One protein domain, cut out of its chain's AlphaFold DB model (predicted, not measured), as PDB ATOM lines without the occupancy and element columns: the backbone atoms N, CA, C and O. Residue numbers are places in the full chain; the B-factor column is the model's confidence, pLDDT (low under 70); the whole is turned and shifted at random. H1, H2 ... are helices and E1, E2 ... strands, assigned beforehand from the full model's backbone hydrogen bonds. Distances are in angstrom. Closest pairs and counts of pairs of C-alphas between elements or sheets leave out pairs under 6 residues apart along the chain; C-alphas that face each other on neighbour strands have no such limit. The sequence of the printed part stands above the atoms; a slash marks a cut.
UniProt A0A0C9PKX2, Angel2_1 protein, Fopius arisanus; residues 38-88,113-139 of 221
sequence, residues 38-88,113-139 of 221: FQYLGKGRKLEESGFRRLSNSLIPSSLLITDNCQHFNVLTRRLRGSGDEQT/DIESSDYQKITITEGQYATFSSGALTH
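This is residues 38 to 88 and 113 to 139 of the 221 residues of the protein "Angel2_1 protein" of Fopius arisanus (UniProt A0A0C9PKX2). There is little regular structure here: a loose rod in which the hairpin E1-E2, with the short helix H1 over one face of it, makes one part, and the long loops of residues 38 to 72 run on to the far end. The 78 printed residues hold H1, E1, E2 and E3 in that order; the class is mixed, with 22 residues in named elements. The sheet E1 - E2 is antiparallel; the radius of gyration of the C-alphas is 14.4 A, the spans 48 by 22 by 21 A.

Find C-alpha 120 at (-54.100, -1.263, 67.237); from there E1, residues 120 to 125, runs 15.6 A. E2, residues 128 to 132, runs 14.0 A. H1, residues 73 to 80, spans 10.4 A, and E3, residues 136 to 138, ends at (-55.518, -16.459, 69.301).

In the hairpin E1 and E2, look for N 122 and O 130, 2.8 A apart, within hydrogen-bond range. The closest C-alphas of H1 and E1 are Thr 77 and Ile 124, 6.1 A. In H1 every O i to N i+4 pair is within hydrogen-bond range. E3 pairs with no named strand, but residues 38 to 39 pair antiparallel with its residues 136 to 137.

The C-alphas of Gly 51 and Glu 86, the farthest apart, are 48.5 A apart. Residues 89 to 112 are not printed; C-alphas 88 and 113 are 25.4 A apart across this cut. Residues 83 to 88 have pLDDT under 70.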
ATOM      1  N   PHE A  38     -56.566 -17.123  74.276       95.12
ATOM      2  CA  PHE A  38     -56.205 -16.841  75.658       95.12
ATOM      3  C   PHE A  38     -56.240 -15.344  75.971       95.12
ATOM      4  O   PHE A  38     -55.499 -14.554  75.385       95.12
ATOM      5  N   GLN A  39     -57.067 -14.954  76.943       95.19
ATOM      6  CA  GLN A  39     -57.120 -13.589  77.470       95.19
ATOM      7  C   GLN A  39     -56.049 -13.413  78.554       95.19
ATOM      8  O   GLN A  39     -56.226 -13.898  79.669       95.19
ATOM      9  N   TYR A  40     -54.953 -12.709  78.264       94.25
ATOM     10  CA  TYR A  40     -53.859 -12.504  79.224       94.25
ATOM     11  C   TYR A  40     -53.930 -11.171  79.973       94.25
ATOM     12  O   TYR A  40     -53.332 -11.052  81.045       94.25
ATOM     13  N   LEU A  41     -54.643 -10.170  79.443       94.38
ATOM     14  CA  LEU A  41     -54.761  -8.862  80.091       94.38
ATOM     15  C   LEU A  41     -55.267  -9.020  81.521       94.38
ATOM     16  O   LEU A  41     -56.302  -9.636  81.777       94.38
ATOM     17  N   GLY A  42     -54.535  -8.435  82.462       92.56
ATOM     18  CA  GLY A  42     -54.913  -8.495  83.861       92.56
ATOM     19  C   GLY A  42     -54.557  -9.811  84.563       92.56
ATOM     20  O   GLY A  42     -54.826  -9.908  85.761       92.56
ATOM     21  N   LYS A  43     -53.961 -10.800  83.891       92.56
ATOM     22  CA  LYS A  43     -53.423 -12.010  84.537       92.56
ATOM     23  C   LYS A  43     -52.006 -11.772  85.059       92.56
ATOM     24  O   LYS A  43     -51.353 -10.800  84.689       92.56
ATOM     25  N   GLY A  44     -51.525 -12.627  85.955       90.62
ATOM     26  CA  GLY A  44     -50.135 -12.616  86.414       90.62
ATOM     27  C   GLY A  44     -49.173 -13.192  85.370       90.62
ATOM     28  O   GLY A  44     -49.585 -13.725  84.345       90.62
ATOM     29  N   ARG A  45     -47.866 -13.158  85.659       84.75
ATOM     30  CA  ARG A  45     -46.817 -13.710  84.770       84.75
ATOM     31  C   ARG A  45     -46.956 -15.207  84.481       84.75
ATOM     32  O   ARG A  45     -46.514 -15.657  83.435       84.75
ATOM     33  N   LYS A  46     -47.572 -15.961  85.394       83.81
ATOM     34  CA  LYS A  46     -47.898 -17.384  85.208       83.81
ATOM     35  C   LYS A  46     -49.189 -17.610  84.414       83.81
ATOM     36  O   LYS A  46     -49.637 -18.740  84.294       83.81
ATOM     37  N   LEU A  47     -49.789 -16.537  83.887       87.62
ATOM     38  CA  LEU A  47     -51.069 -16.562  83.179       87.62
ATOM     39  C   LEU A  47     -52.229 -17.084  84.047       87.62
ATOM     40  O   LEU A  47     -53.219 -17.617  83.556       87.62
ATOM     41  N   GLU A  48     -52.126 -16.857  85.351       85.44
ATOM     42  CA  GLU A  48     -53.146 -17.146  86.359       85.44
ATOM     43  C   GLU A  48     -53.745 -15.836  86.884       85.44
ATOM     44  O   GLU A  48     -53.205 -14.749  86.653       85.44
ATOM     45  N   GLU A  49     -54.867 -15.909  87.597       84.50
ATOM     46  CA  GLU A  49     -55.401 -14.734  88.284       84.50
ATOM     47  C   GLU A  49     -54.408 -14.241  89.340       84.50
ATOM     48  O   GLU A  49     -53.886 -15.008  90.146       84.50
ATOM     49  N   SER A  50     -54.102 -12.944  89.317       80.00
ATOM     50  CA  SER A  50     -53.163 -12.356  90.265       80.00
ATOM     51  C   SER A  50     -53.575 -10.942  90.643       80.00
ATOM     52  O   SER A  50     -53.883 -10.118  89.781       80.00
ATOM     53  N   GLY A  51     -53.543 -10.655  91.945       77.75
ATOM     54  CA  GLY A  51     -53.785  -9.317  92.485       77.75
ATOM     55  C   GLY A  51     -52.601  -8.355  92.325       77.75
ATOM     56  O   GLY A  51     -52.772  -7.153  92.504       77.75
ATOM     57  N   PHE A  52     -51.409  -8.847  91.966       78.81
ATOM     58  CA  PHE A  52     -50.178  -8.054  91.914       78.81
ATOM     59  C   PHE A  52     -49.443  -8.250  90.582       78.81
ATOM     60  O   PHE A  52     -49.408  -9.352  90.047       78.81
ATOM     61  N   ARG A  53     -48.807  -7.186  90.060       82.94
ATOM     62  CA  ARG A  53     -47.983  -7.212  88.824       82.94
ATOM     63  C   ARG A  53     -48.691  -7.890  87.639       82.94
ATOM     64  O   ARG A  53     -48.205  -8.870  87.074       82.94
ATOM     65  N   ARG A  54     -49.856  -7.345  87.292       91.75
ATOM     66  CA  ARG A  54     -50.714  -7.820  86.203       91.75
ATOM     67  C   ARG A  54     -50.094  -7.494  84.841       91.75
ATOM     68  O   ARG A  54     -49.466  -6.449  84.684       91.75
ATOM     69  N   LEU A  55     -50.284  -8.381  83.874       91.69
ATOM     70  CA  LEU A  55     -49.904  -8.165  82.485       91.69
ATOM     71  C   LEU A  55     -50.736  -7.024  81.896       91.69
ATOM     72  O   LEU A  55     -51.955  -6.964  82.100       91.69
ATOM     73  N   SER A  56     -50.064  -6.131  81.169       92.69
ATOM     74  CA  SER A  56     -50.715  -5.130  80.327       92.69
ATOM     75  C   SER A  56     -51.315  -5.800  79.089       92.69
ATOM     76  O   SER A  56     -51.226  -7.013  78.903       92.69
ATOM     77  N   ASN A  57     -51.936  -5.008  78.226       92.88
ATOM     78  CA  ASN A  57     -52.434  -5.454  76.932       92.88
ATOM     79  C   ASN A  57     -51.308  -5.692  75.910       92.88
ATOM     80  O   ASN A  57     -51.582  -6.277  74.871       92.88
ATOM     81  N   SER A  58     -50.058  -5.321  76.204       91.00
ATOM     82  CA  SER A  58     -48.911  -5.499  75.306       91.00
ATOM     83  C   SER A  58     -47.986  -6.607  75.816       91.00
ATOM     84  O   SER A  58     -47.137  -6.384  76.678       91.00
ATOM     85  N   LEU A  59     -48.197  -7.829  75.313       91.75
ATOM     86  CA  LEU A  59     -47.336  -8.984  75.597       91.75
ATOM     87  C   LEU A  59     -46.281  -9.191  74.503       91.75
ATOM     88  O   LEU A  59     -45.119  -9.449  74.804       91.75
ATOM     89  N   ILE A  60     -46.696  -9.074  73.241       92.50
ATOM     90  CA  ILE A  60     -45.833  -9.183  72.065       92.50
ATOM     91  C   ILE A  60     -45.618  -7.765  71.520       92.50
ATOM     92  O   ILE A  60     -46.598  -7.133  71.126       92.50
ATOM     93  N   PRO A  61     -44.378  -7.242  71.493       92.44
ATOM     94  CA  PRO A  61     -44.107  -5.922  70.936       92.44
ATOM     95  C   PRO A  61     -44.503  -5.825  69.457       92.44
ATOM     96  O   PRO A  61     -44.138  -6.690  68.655       92.44
ATOM     97  N   SER A  62     -45.180  -4.737  69.079       91.25
ATOM     98  CA  SER A  62     -45.602  -4.459  67.695       91.25
ATOM     99  C   SER A  62     -44.425  -4.433  66.711       91.25
ATOM    100  O   SER A  62     -44.586  -4.783  65.542       91.25
ATOM    101  N   SER A  63     -43.217  -4.115  67.185       90.25
ATOM    102  CA  SER A  63     -41.968  -4.165  66.415       90.25
ATOM    103  C   SER A  63     -41.600  -5.554  65.876       90.25
ATOM    104  O   SER A  63     -40.893  -5.644  64.873       90.25
ATOM    105  N   LEU A  64     -42.118  -6.641  66.467       91.50
ATOM    106  CA  LEU A  64     -41.964  -7.999  65.929       91.50
ATOM    107  C   LEU A  64     -42.906  -8.283  64.749       91.50
ATOM    108  O   LEU A  64     -42.749  -9.299  64.067       91.50
ATOM    109  N   LEU A  65     -43.887  -7.407  64.506       92.44
ATOM    110  CA  LEU A  65     -44.914  -7.559  63.474       92.44
ATOM    111  C   LEU A  65     -45.622  -8.923  63.549       92.44
ATOM    112  O   LEU A  65     -45.942  -9.528  62.523       92.44
ATOM    113  N   ILE A  66     -45.863  -9.409  64.767       94.06
ATOM    114  CA  ILE A  66     -46.682 -10.588  65.048       94.06
ATOM    115  C   ILE A  66     -48.022 -10.084  65.584       94.06
ATOM    116  O   ILE A  66     -48.069  -9.392  66.595       94.06
ATOM    117  N   THR A  67     -49.101 -10.407  64.880       95.06
ATOM    118  CA  THR A  67     -50.468 -10.015  65.249       95.06
ATOM    119  C   THR A  67     -50.954 -10.804  66.464       95.06
ATOM    120  O   THR A  67     -50.492 -11.925  66.682       95.06
ATOM    121  N   ASP A  68     -52.013 -10.344  67.128       96.50
ATOM    122  CA  ASP A  68     -52.677 -11.092  68.208       96.50
ATOM    123  C   ASP A  68     -53.231 -12.460  67.755       96.50
ATOM    124  O   ASP A  68     -53.413 -13.360  68.568       96.50
ATOM    125  N   ASN A  69     -53.463 -12.667  66.451       94.88
ATOM    126  CA  ASN A  69     -53.797 -13.975  65.866       94.88
ATOM    127  C   ASN A  69     -52.572 -14.883  65.603       94.88
ATOM    128  O   ASN A  69     -52.659 -15.819  64.806       94.88
ATOM    129  N   CYS A  70     -51.424 -14.582  66.220       95.38
ATOM    130  CA  CYS A  70     -50.163 -15.324  66.118       95.38
ATOM    131  C   CYS A  70     -49.683 -15.548  64.675       95.38
ATOM    132  O   CYS A  70     -49.225 -16.628  64.301       95.38
ATOM    133  N   GLN A  71     -49.780 -14.511  63.842       92.19
ATOM    134  CA  GLN A  71     -49.293 -14.522  62.468       92.19
ATOM    135  C   GLN A  71     -48.345 -13.356  62.232       92.19
ATOM    136  O   GLN A  71     -48.574 -12.250  62.714       92.19
ATOM    137  N   HIS A  72     -47.310 -13.576  61.422       91.62
ATOM    138  CA  HIS A  72     -46.526 -12.464  60.902       91.62
ATOM    139  C   HIS A  72     -47.409 -11.589  60.011       91.62
ATOM    140  O   HIS A  72     -47.954 -12.062  59.006       91.62
ATOM    141  N   PHE A  73     -47.519 -10.310  60.360       90.19
ATOM    142  CA  PHE A  73     -48.379  -9.342  59.692       90.19
ATOM    143  C   PHE A  73     -48.070  -9.256  58.195       90.19
ATOM    144  O   PHE A  73     -48.972  -9.353  57.373       90.19
ATOM    145  N   ASN A  74     -46.790  -9.215  57.816       86.25
ATOM    146  CA  ASN A  74     -46.378  -9.157  56.408       86.25
ATOM    147  C   ASN A  74     -46.864 -10.372  55.598       86.25
ATOM    148  O   ASN A  74     -47.295 -10.236  54.452       86.25
ATOM    149  N   VAL A  75     -46.839 -11.563  56.201       85.75
ATOM    150  CA  VAL A  75     -47.313 -12.802  55.569       85.75
ATOM    151  C   VAL A  75     -48.835 -12.814  55.477       85.75
ATOM    152  O   VAL A  75     -49.392 -13.244  54.467       85.75
ATOM    153  N   LEU A  76     -49.525 -12.362  56.527       86.38
ATOM    154  CA  LEU A  76     -50.980 -12.237  56.534       86.38
ATOM    155  C   LEU A  76     -51.449 -11.245  55.462       86.38
ATOM    156  O   LEU A  76     -52.249 -11.608  54.605       86.38
ATOM    157  N   THR A  77     -50.884 -10.041  55.442       85.75
ATOM    158  CA  THR A  77     -51.228  -8.976  54.496       85.75
ATOM    159  C   THR A  77     -51.051  -9.415  53.049       85.75
ATOM    160  O   THR A  77     -51.962  -9.242  52.242       85.75
ATOM    161  N   ARG A  78     -49.929 -10.061  52.708       83.12
ATOM    162  CA  ARG A  78     -49.718 -10.575  51.346       83.12
ATOM    163  C   ARG A  78     -50.698 -11.693  50.974       83.12
ATOM    164  O   ARG A  78     -51.161 -11.722  49.836       83.12
ATOM    165  N   ARG A  79     -51.033 -12.594  51.914       82.62
ATOM    166  CA  ARG A  79     -52.046 -13.644  51.694       82.62
ATOM    167  C   ARG A  79     -53.419 -13.036  51.403       82.62
ATOM    168  O   ARG A  79     -54.053 -13.440  50.436       82.62
ATOM    169  N   LEU A  80     -53.850 -12.058  52.200       83.75
ATOM    170  CA  LEU A  80     -55.174 -11.438  52.076       83.75
ATOM    171  C   LEU A  80     -55.298 -10.502  50.867       83.75
ATOM    172  O   LEU A  80     -56.335 -10.485  50.215       83.75
ATOM    173  N   ARG A  81     -54.235  -9.769  50.515       84.31
ATOM    174  CA  ARG A  81     -54.205  -8.893  49.327       84.31
ATOM    175  C   ARG A  81     -53.994  -9.654  48.009       84.31
ATOM    176  O   ARG A  81     -53.898  -9.034  46.954       84.31
ATOM    177  N   GLY A  82     -53.881 -10.985  48.048       74.12
ATOM    178  CA  GLY A  82     -53.654 -11.814  46.858       74.12
ATOM    179  C   GLY A  82     -52.288 -11.599  46.195       74.12
ATOM    180  O   GLY A  82     -52.088 -12.018  45.060       74.12
ATOM    181  N   SER A  83     -51.349 -10.953  46.894       63.38
ATOM    182  CA  SER A  83     -50.024 -10.573  46.384       63.38
ATOM    183  C   SER A  83     -48.929 -11.590  46.736       63.38
ATOM    184  O   SER A  83     -47.745 -11.290  46.613       63.38
ATOM    185  N   GLY A  84     -49.299 -12.766  47.249       58.00
ATOM    186  CA  GLY A  84     -48.358 -13.836  47.574       58.00
ATOM    187  C   GLY A  84     -48.020 -14.702  46.365       58.00
ATOM    188  O   GLY A  84     -48.922 -15.230  45.712       58.00
ATOM    189  N   ASP A  85     -46.726 -14.858  46.101       55.56
ATOM    190  CA  ASP A  85     -46.216 -15.880  45.189       55.56
ATOM    191  C   ASP A  85     -46.216 -17.257  45.888       55.56
ATOM    192  O   ASP A  85     -46.327 -17.322  47.113       55.56
ATOM    193  N   GLU A  86     -46.090 -18.372  45.157       54.78
ATOM    194  CA  GLU A  86     -46.033 -19.724  45.771       54.78
ATOM    195  C   GLU A  86     -44.752 -19.975  46.612       54.78
ATOM    196  O   GLU A  86     -44.544 -21.080  47.115       54.78
ATOM    197  N   GLN A  87     -43.888 -18.969  46.769       56.19
ATOM    198  CA  GLN A  87     -42.615 -19.040  47.489       56.19
ATOM    199  C   GLN A  87     -42.731 -18.698  48.982       56.19
ATOM    200  O   GLN A  87     -43.720 -18.136  49.453       56.19
ATOM    201  N   THR A  88     -41.677 -19.027  49.736       57.06
ATOM    202  CA  THR A  88     -41.531 -18.715  51.160       57.06
ATOM    203  C   THR A  88     -41.752 -17.221  51.422       57.06
ATOM    204  O   THR A  88     -41.099 -16.353  50.847       57.06
ATOM    205  N   ASP A 113     -48.061   1.153  64.010       91.44
ATOM    206  CA  ASP A 113     -47.203   1.887  64.935       91.44
ATOM    207  C   ASP A 113     -46.385   0.882  65.762       91.44
ATOM    208  O   ASP A 113     -46.879   0.249  66.697       91.44
ATOM    209  N   ILE A 114     -45.124   0.690  65.373       90.50
ATOM    210  CA  ILE A 114     -44.232  -0.301  65.989       90.50
ATOM    211  C   ILE A 114     -43.746   0.094  67.389       90.50
ATOM    212  O   ILE A 114     -43.316  -0.787  68.136       90.50
ATOM    213  N   GLU A 115     -43.811   1.382  67.729       90.56
ATOM    214  CA  GLU A 115     -43.375   1.920  69.023       90.56
ATOM    215  C   GLU A 115     -44.529   1.941  70.036       90.56
ATOM    216  O   GLU A 115     -44.307   1.961  71.249       90.56
ATOM    217  N   SER A 116     -45.775   1.903  69.553       89.56
ATOM    218  CA  SER A 116     -46.957   1.879  70.408       89.56
ATOM    219  C   SER A 116     -47.211   0.507  71.041       89.56
ATOM    220  O   SER A 116     -47.238  -0.539  70.381       89.56
ATOM    221  N   SER A 117     -47.472   0.538  72.348       90.12
ATOM    222  CA  SER A 117     -47.986  -0.579  73.147       90.12
ATOM    223  C   SER A 117     -49.514  -0.558  73.290       90.12
ATOM    224  O   SER A 117     -50.094  -1.464  73.896       90.12
ATOM    225  N   ASP A 118     -50.181   0.444  72.715       94.06
ATOM    226  CA  ASP A 118     -51.634   0.548  72.724       94.06
ATOM    227  C   ASP A 118     -52.267  -0.440  71.742       94.06
ATOM    228  O   ASP A 118     -51.628  -0.954  70.819       94.06
ATOM    229  N   TYR A 119     -53.555  -0.715  71.953       96.25
ATOM    230  CA  TYR A 119     -54.336  -1.542  71.044       96.25
ATOM    231  C   TYR A 119     -54.407  -0.908  69.652       96.25
ATOM    232  O   TYR A 119     -54.861   0.227  69.494       96.25
ATOM    233  N   GLN A 120     -54.032  -1.678  68.634       95.62
ATOM    234  CA  GLN A 120     -54.100  -1.263  67.237       95.62
ATOM    235  C   GLN A 120     -54.962  -2.244  66.448       95.62
ATOM    236  O   GLN A 120     -54.828  -3.459  66.589       95.62
ATOM    237  N   LYS A 121     -55.825  -1.716  65.577       95.31
ATOM    238  CA  LYS A 121     -56.627  -2.498  64.632       95.31
ATOM    239  C   LYS A 121     -56.349  -2.012  63.220       95.31
ATOM    240  O   LYS A 121     -56.776  -0.924  62.842       95.31
ATOM    241  N   ILE A 122     -55.647  -2.831  62.447       94.19
ATOM    242  CA  ILE A 122     -55.168  -2.480  61.114       94.19
ATOM    243  C   ILE A 122     -56.013  -3.196  60.069       94.19
ATOM    244  O   ILE A 122     -56.008  -4.425  59.982       94.19
ATOM    245  N   THR A 123     -56.754  -2.429  59.274       92.56
ATOM    246  CA  THR A 123     -57.543  -2.956  58.155       92.56
ATOM    247  C   THR A 123     -56.616  -3.365  57.012       92.56
ATOM    248  O   THR A 123     -55.818  -2.558  56.540       92.56
ATOM    249  N   ILE A 124     -56.729  -4.610  56.543       88.19
ATOM    250  CA  ILE A 124     -55.883  -5.159  55.472       88.19
ATOM    251  C   ILE A 124     -56.599  -5.086  54.116       88.19
ATOM    252  O   ILE A 124     -55.994  -4.663  53.126       88.19
ATOM    253  N   THR A 125     -57.869  -5.495  54.090       86.62
ATOM    254  CA  THR A 125     -58.809  -5.506  52.954       86.62
ATOM    255  C   THR A 125     -60.239  -5.350  53.498       86.62
ATOM    256  O   THR A 125     -60.448  -5.332  54.714       86.62
ATOM    257  N   GLU A 126     -61.243  -5.216  52.626       86.25
ATOM    258  CA  GLU A 126     -62.645  -5.091  53.043       86.25
ATOM    259  C   GLU A 126     -63.074  -6.268  53.942       86.25
ATOM    260  O   GLU A 126     -63.013  -7.434  53.553       86.25
ATOM    261  N   GLY A 127     -63.462  -5.961  55.185       84.75
ATOM    262  CA  GLY A 127     -63.889  -6.954  56.176       84.75
ATOM    263  C   GLY A 127     -62.770  -7.761  56.852       84.75
ATOM    264  O   GLY A 127     -63.076  -8.563  57.731       84.75
ATOM    265  N   GLN A 128     -61.492  -7.551  56.511       88.94
ATOM    266  CA  GLN A 128     -60.365  -8.275  57.114       88.94
ATOM    267  C   GLN A 128     -59.389  -7.316  57.799       88.94
ATOM    268  O   GLN A 128     -58.957  -6.313  57.227       88.94
ATOM    269  N   TYR A 129     -59.016  -7.638  59.035       91.94
ATOM    270  CA  TYR A 129     -58.131  -6.819  59.857       91.94
ATOM    271  C   TYR A 129     -57.160  -7.685  60.657       91.94
ATOM    272  O   TYR A 129     -57.410  -8.867  60.886       91.94
ATOM    273  N   ALA A 130     -56.074  -7.070  61.109       93.56
ATOM    274  CA  ALA A 130     -55.203  -7.603  62.146       93.56
ATOM    275  C   ALA A 130     -55.289  -6.725  63.392       93.56
ATOM    276  O   ALA A 130     -55.522  -5.518  63.287       93.56
ATOM    277  N   THR A 131     -55.081  -7.320  64.562       95.88
ATOM    278  CA  THR A 131     -54.949  -6.573  65.812       95.88
ATOM    279  C   THR A 131     -53.581  -6.768  66.441       95.88
ATOM    280  O   THR A 131     -52.924  -7.789  66.219       95.88
ATOM    281  N   PHE A 132     -53.179  -5.771  67.217       96.38
ATOM    282  CA  PHE A 132     -52.004  -5.789  68.075       96.38
ATOM    283  C   PHE A 132     -52.401  -5.275  69.451       96.38
ATOM    284  O   PHE A 132     -53.216  -4.353  69.559       96.38
ATOM    285  N   SER A 133     -51.798  -5.840  70.492       96.00
ATOM    286  CA  SER A 133     -51.962  -5.398  71.878       96.00
ATOM    287  C   SER A 133     -53.430  -5.348  72.338       96.00
ATOM    288  O   SER A 133     -53.828  -4.446  73.077       96.00
ATOM    289  N   SER A 134     -54.267  -6.305  71.912       96.06
ATOM    290  CA  SER A 134     -55.665  -6.411  72.381       96.06
ATOM    291  C   SER A 134     -55.804  -6.944  73.806       96.06
ATOM    292  O   SER A 134     -56.879  -6.849  74.402       96.06
ATOM    293  N   GLY A 135     -54.737  -7.514  74.373       95.50
ATOM    294  CA  GLY A 135     -54.811  -8.214  75.653       95.50
ATOM    295  C   GLY A 135     -55.239  -9.680  75.548       95.50
ATOM    296  O   GLY A 135     -55.384 -10.339  76.582       95.50
ATOM    297  N   ALA A 136     -55.424 -10.187  74.329       96.25
ATOM    298  CA  ALA A 136     -55.702 -11.585  74.039       96.25
ATOM    299  C   ALA A 136     -54.812 -12.090  72.900       96.25
ATOM    300  O   ALA A 136     -54.455 -11.332  72.004       96.25
ATOM    301  N   LEU A 137     -54.481 -13.380  72.927       96.62
ATOM    302  CA  LEU A 137     -53.867 -14.082  71.801       96.62
ATOM    303  C   LEU A 137     -54.824 -15.136  71.262       96.62
ATOM    304  O   LEU A 137     -55.606 -15.720  72.012       96.62
ATOM    305  N   THR A 138     -54.750 -15.402  69.963       96.75
ATOM    306  CA  THR A 138     -55.518 -16.459  69.301       96.75
ATOM    307  C   THR A 138     -54.690 -17.145  68.220       96.75
ATOM    308  O   THR A 138     -53.752 -16.565  67.682       96.75
ATOM    309  N   HIS A 139     -55.054 -18.369  67.856       94.56
ATOM    310  CA  HIS A 139     -54.544 -19.035  66.665       94.56
ATOM    311  C   HIS A 139     -55.635 -19.896  66.013       94.56
ATOM    312  O   HIS A 139     -56.531 -20.391  66.692       94.56
TER     313      HIS A 139